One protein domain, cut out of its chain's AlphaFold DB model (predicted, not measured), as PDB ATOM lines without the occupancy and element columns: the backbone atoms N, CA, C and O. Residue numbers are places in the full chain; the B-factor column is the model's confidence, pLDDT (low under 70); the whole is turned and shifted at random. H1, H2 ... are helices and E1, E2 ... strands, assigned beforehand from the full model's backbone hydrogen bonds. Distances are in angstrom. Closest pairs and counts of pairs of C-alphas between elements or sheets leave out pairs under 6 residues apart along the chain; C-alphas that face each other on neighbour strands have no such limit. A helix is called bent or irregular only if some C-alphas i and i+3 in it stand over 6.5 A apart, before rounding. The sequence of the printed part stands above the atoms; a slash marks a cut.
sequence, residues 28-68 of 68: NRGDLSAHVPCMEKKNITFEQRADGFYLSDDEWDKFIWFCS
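Overview. This is residues 28 to 68 of the 68 residues of an uncharacterized protein of Thermoactinomyces intermedius (UniProt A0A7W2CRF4). A small rounded model in which a hairpin of two strands, E1 and E2, has its turn at one end of the longest axis and H2 lies toward the other end, while H1, about perpendicular to H2, lies along one side between these ends. The helices come close at one place without clearly touching, and the first residues, 28 to 32, run past E2 on their way to H1. The printed part has 41 residues with two named helices and two named strands, in the order H1, E1, E2, H2; the sheet has the order E1 - E2 and is antiparallel, and the class is mixed, helices and strands. The whole is compact, with a radius of gyration of the C-alphas of 9.0 A and spans of 24 by 19 by 15 A.

Along the chain. The printed part begins at Asn 28, with its C-alpha at (110.369, 143.223, 168.581). H1 takes residues 33 to 41, starts with C-alpha 33 at (120.595, 136.632, 173.274) and measures 13.8 A from first to last C-alpha. H1 is irregular: C-alphas 34 and 37 are 7.5 A apart. E1 follows as residues 47 to 49, 6.4 A long, and E2 as residues 52 to 55, 10.1 A long. H2 takes residues 57 to 66, is 14.4 A long, and ends with C-alpha 66 at (116.892, 144.478, 185.837).

Arrangement. E1 and E2 form a hairpin of antiparallel neighbour strands, with 154 degrees between their directions. The C-alphas of Gln 48 and Phe 53 face each other at 4.7 A. Across this pair N 47 and O 54 are within hydrogen-bond range at 2.8 A, as are N 49 and O 52 at 2.9 A. H1 and E2 are only just apart, their closest C-alphas being 8.1 A from each other. E1 and H2 are apart. H1 and H2 are close but not clearly touching, and their closest C-alphas are those of Met 39 and Phe 63, 6.9 A apart. The lines of these two helices are about perpendicular, at 90 degrees, and their centres are 12.2 A apart. In H2 every O i to N i+4 pair is within hydrogen-bond range, and in H1 3 of 5 are.

Size, cuts and confidence. The two C-alphas farthest apart are those of Ala 50, between E1 and E2, and Trp 65 in H2, at 25.4 A. The first and last printed C-alphas, of Asn 28 and Ser 68, are 15.9 A apart, and Ser 68 is the chain's last residue. The printed part has no cut. The links H1 to E1, E1 to E2 and E2 to H2 are tight, with 5, 2 and 1 residues between the elements. The mean pLDDT of the printed part is 96.7, and no printed residue is under 70.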
ATOM      1  N   ASN A  28     108.992 143.656 168.839       97.00
ATOM      2  CA  ASN A  28     110.369 143.223 168.581       97.00
ATOM      3  C   ASN A  28     111.364 144.218 169.215       97.00
ATOM      4  O   ASN A  28     111.307 145.419 168.942       97.00
ATOM      5  N   ARG A  29     112.275 143.719 170.055       96.56
ATOM      6  CA  ARG A  29     113.319 144.478 170.764       96.56
ATOM      7  C   ARG A  29     114.733 144.204 170.236       96.56
ATOM      8  O   ARG A  29     115.704 144.679 170.816       96.56
ATOM      9  N   GLY A  30     114.852 143.486 169.122       96.31
ATOM     10  CA  GLY A  30     116.119 143.112 168.503       96.31
ATOM     11  C   GLY A  30     116.744 141.872 169.140       96.31
ATOM     12  O   GLY A  30     116.050 141.039 169.722       96.31
ATOM     13  N   ASP A  31     118.061 141.730 168.996       96.69
ATOM     14  CA  ASP A  31     118.806 140.613 169.577       96.69
ATOM     15  C   ASP A  31     119.109 140.862 171.061       96.69
ATOM     16  O   ASP A  31     119.867 141.763 171.420       96.69
ATOM     17  N   LEU A  32     118.527 140.027 171.922       96.56
ATOM     18  CA  LEU A  32     118.730 140.025 173.370       96.56
ATOM     19  C   LEU A  32     119.381 138.721 173.851       96.56
ATOM     20  O   LEU A  32     119.340 138.428 175.046       96.56
ATOM     21  N   SER A  33     120.012 137.947 172.958       96.75
ATOM     22  CA  SER A  33     120.595 136.632 173.274       96.75
ATOM     23  C   SER A  33     121.555 136.679 174.467       96.75
ATOM     24  O   SER A  33     121.528 135.799 175.325       96.75
ATOM     25  N   ALA A  34     122.355 137.745 174.572       97.50
ATOM     26  CA  ALA A  34     123.288 137.945 175.683       97.50
ATOM     27  C   ALA A  34     122.596 138.112 177.054       97.50
ATOM     28  O   ALA A  34     123.207 137.853 178.088       97.50
ATOM     29  N   HIS A  35     121.325 138.515 177.065       97.50
ATOM     30  CA  HIS A  35     120.561 138.828 178.273       97.50
ATOM     31  C   HIS A  35     119.544 137.744 178.646       97.50
ATOM     32  O   HIS A  35     118.938 137.841 179.714       97.50
ATOM     33  N   VAL A  36     119.387 136.692 177.832       97.00
ATOM     34  CA  VAL A  36     118.486 135.558 178.116       97.00
ATOM     35  C   VAL A  36     118.690 134.990 179.527       97.00
ATOM     36  O   VAL A  36     117.699 134.894 180.252       97.00
ATOM     37  N   PRO A  37     119.927 134.742 180.015       98.25
ATOM     38  CA  PRO A  37     120.118 134.243 181.379       98.25
ATOM     39  C   PRO A  37     119.591 135.198 182.461       98.25
ATOM     40  O   PRO A  37     119.142 134.757 183.520       98.25
ATOM     41  N   CYS A  38     119.645 136.513 182.219       98.06
ATOM     42  CA  CYS A  38     119.076 137.496 183.137       98.06
ATOM     43  C   CYS A  38     117.548 137.506 183.066       98.06
ATOM     44  O   CYS A  38     116.901 137.467 184.113       98.06
ATOM     45  N   MET A  39     116.982 137.511 181.853       97.75
ATOM     46  CA  MET A  39     115.533 137.506 181.633       97.75
ATOM     47  C   MET A  39     114.877 136.280 182.275       97.75
ATOM     48  O   MET A  39     113.926 136.433 183.039       97.75
ATOM     49  N   GLU A  40     115.450 135.089 182.089       97.56
ATOM     50  CA  GLU A  40     114.979 133.856 182.735       97.56
ATOM     51  C   GLU A  40     115.088 133.937 184.265       97.56
ATOM     52  O   GLU A  40     114.127 133.656 184.981       97.56
ATOM     53  N   LYS A  41     116.228 134.405 184.792       98.25
ATOM     54  CA  LYS A  41     116.437 134.561 186.242       98.25
ATOM     55  C   LYS A  41     115.464 135.556 186.881       98.25
ATOM     56  O   LYS A  41     115.141 135.426 188.063       98.25
ATOM     57  N   LYS A  42     115.049 136.581 186.138       97.69
ATOM     58  CA  LYS A  42     114.123 137.629 186.588       97.69
ATOM     59  C   LYS A  42     112.668 137.335 186.243       97.69
ATOM     60  O   LYS A  42     111.813 138.139 186.600       97.69
ATOM     61  N   ASN A  43     112.394 136.181 185.632       97.38
ATOM     62  CA  ASN A  43     111.065 135.779 185.185       97.38
ATOM     63  C   ASN A  43     110.420 136.837 184.268       97.38
ATOM     64  O   ASN A  43     109.244 137.167 184.424       97.38
ATOM     65  N   ILE A  44     111.229 137.393 183.361       97.56
ATOM     66  CA  ILE A  44     110.787 138.308 182.310       97.56
ATOM     67  C   ILE A  44     110.291 137.462 181.142       97.56
ATOM     68  O   ILE A  44     111.019 136.601 180.644       97.56
ATOM     69  N   THR A  45     109.053 137.697 180.719       96.69
ATOM     70  CA  THR A  45     108.426 136.930 179.637       96.69
ATOM     71  C   THR A  45     108.860 137.487 178.287       96.69
ATOM     72  O   THR A  45     108.734 138.682 178.026       96.69
ATOM     73  N   PHE A  46     109.354 136.613 177.411       96.19
ATOM     74  CA  PHE A  46     109.734 136.961 176.047       96.19
ATOM     75  C   PHE A  46     109.377 135.833 175.076       96.19
ATOM     76  O   PHE A  46     109.303 134.663 175.454       96.19
ATOM     77  N   GLU A  47     109.203 136.183 173.806       96.62
ATOM     78  CA  GLU A  47     109.065 135.245 172.697       96.62
ATOM     79  C   GLU A  47     110.267 135.394 171.757       96.62
ATOM     80  O   GLU A  47     110.568 136.486 171.274       96.62
ATOM     81  N   GLN A  48     110.978 134.300 171.487       96.62
ATOM     82  CA  GLN A  48     112.060 134.297 170.505       96.62
ATOM     83  C   GLN A  48     111.498 133.974 169.116       96.62
ATOM     84  O   GLN A  48     110.918 132.907 168.906       96.62
ATOM     85  N   ARG A  49     111.711 134.875 168.155       95.88
ATOM     86  CA  ARG A  49     111.371 134.692 166.736       95.88
ATOM     87  C   ARG A  49     112.628 134.781 165.870       95.88
ATOM     88  O   ARG A  49     113.711 135.112 166.347       95.88
ATOM     89  N   ALA A  50     112.494 134.472 164.581       95.44
ATOM     90  CA  ALA A  50     113.622 134.451 163.643       95.44
ATOM     91  C   ALA A  50     114.340 135.809 163.506       95.44
ATOM     92  O   ALA A  50     115.519 135.849 163.167       95.44
ATOM     93  N   ASP A  51     113.629 136.906 163.758       95.00
ATOM     94  CA  ASP A  51     114.089 138.288 163.617       95.00
ATOM     95  C   ASP A  51     114.388 138.982 164.958       95.00
ATOM     96  O   ASP A  51     114.648 140.186 164.973       95.00
ATOM     97  N   GLY A  52     114.358 138.253 166.079       96.50
ATOM     98  CA  GLY A  52     114.745 138.781 167.387       96.50
ATOM     99  C   GLY A  52     113.836 138.346 168.531       96.50
ATOM    100  O   GLY A  52     113.114 137.350 168.456       96.50
ATOM    101  N   PHE A  53     113.902 139.110 169.615       97.88
ATOM    102  CA  PHE A  53     113.176 138.858 170.851       97.88
ATOM    103  C   PHE A  53     111.998 139.815 170.972       97.88
ATOM    104  O   PHE A  53     112.125 141.022 170.768       97.88
ATOM    105  N   TYR A  54     110.846 139.261 171.312       97.81
ATOM    106  CA  TYR A  54     109.578 139.955 171.404       97.81
ATOM    107  C   TYR A  54     109.141 140.015 172.863       97.81
ATOM    108  O   TYR A  54     109.104 138.994 173.543       97.81
ATOM    109  N   LEU A  55     108.845 141.218 173.345       97.25
ATOM    110  CA  LEU A  55     108.404 141.470 174.717       97.25
ATOM    111  C   LEU A  55     107.189 142.397 174.683       97.25
ATOM    112  O   LEU A  55     107.100 143.262 173.801       97.25
ATOM    113  N   SER A  56     106.273 142.247 175.640       96.88
ATOM    114  CA  SER A  56     105.282 143.296 175.894       96.88
ATOM    115  C   SER A  56     105.961 144.542 176.471       96.88
ATOM    116  O   SER A  56     107.139 144.513 176.842       96.88
ATOM    117  N   ASP A  57     105.257 145.671 176.495       95.88
ATOM    118  CA  ASP A  57     105.819 146.917 177.029       95.88
ATOM    119  C   ASP A  57     106.145 146.792 178.531       95.88
ATOM    120  O   ASP A  57     107.225 147.199 178.953       95.88
ATOM    121  N   ASP A  58     105.301 146.107 179.309       96.00
ATOM    122  CA  ASP A  58     105.535 145.863 180.740       96.00
ATOM    123  C   ASP A  58     106.775 144.983 180.989       96.00
ATOM    124  O   ASP A  58     107.563 145.225 181.907       96.00
ATOM    125  N   GLU A  59     106.974 143.946 180.170       97.19
ATOM    126  CA  GLU A  59     108.152 143.074 180.255       97.19
ATOM    127  C   GLU A  59     109.423 143.781 179.772       97.19
ATOM    128  O   GLU A  59     110.511 143.552 180.307       97.19
ATOM    129  N   TRP A  60     109.292 144.697 178.811       97.31
ATOM    130  CA  TRP A  60     110.392 145.553 178.383       97.31
ATOM    131  C   TRP A  60     110.850 146.504 179.493       97.31
ATOM    132  O   TRP A  60     112.050 146.623 179.733       97.31
ATOM    133  N   ASP A  61     109.925 147.116 180.230       97.38
ATOM    134  CA  ASP A  61     110.278 147.983 181.357       97.38
ATOM    135  C   ASP A  61     111.000 147.202 182.468       97.38
ATOM    136  O   ASP A  61     112.001 147.668 183.024       97.38
ATOM    137  N   LYS A  62     110.565 145.965 182.748       97.25
ATOM    138  CA  LYS A  62     111.280 145.059 183.665       97.25
ATOM    139  C   LYS A  62     112.676 144.720 183.146       97.25
ATOM    140  O   LYS A  62     113.627 144.709 183.930       97.25
ATOM    141  N   PHE A  63     112.814 144.459 181.847       97.75
ATOM    142  CA  PHE A  63     114.112 144.222 181.218       97.75
ATOM    143  C   PHE A  63     115.050 145.415 181.407       97.75
ATOM    144  O   PHE A  63     116.165 145.226 181.896       97.75
ATOM    145  N   ILE A  64     114.587 146.632 181.115       97.56
ATOM    146  CA  ILE A  64     115.380 147.857 181.280       97.56
ATOM    147  C   ILE A  64     115.810 148.055 182.733       97.56
ATOM    148  O   ILE A  64     116.933 148.473 182.995       97.56
ATOM    149  N   TRP A  65     114.952 147.725 183.697       97.38
ATOM    150  CA  TRP A  65     115.304 147.894 185.102       97.38
ATOM    151  C   TRP A  65     116.304 146.837 185.599       97.38
ATOM    152  O   TRP A  65     117.207 147.150 186.377       97.38
ATOM    153  N   PHE A  66     116.160 145.574 185.193       96.56
ATOM    154  CA  PHE A  66     116.892 144.478 185.837       96.56
ATOM    155  C   PHE A  66     118.021 143.861 185.015       96.56
ATOM    156  O   PHE A  66     118.876 143.202 185.614       96.56
ATOM    157  N   CYS A  67     117.996 144.012 183.692       94.75
ATOM    158  CA  CYS A  67     118.854 143.268 182.770       94.75
ATOM    159  C   CYS A  67     119.581 144.132 181.729       94.75
ATOM    160  O   CYS A  67     120.409 143.571 181.014       94.75
ATOM    161  N   SER A  68     119.287 145.436 181.646       85.31
ATOM    162  CA  SER A  68     120.024 146.420 180.834       85.31
ATOM    163  C   SER A  68     121.269 146.962 181.536       85.31
ATOM    164  O   SER A  68     121.349 146.899 182.783       85.31
TER     165      SER A  68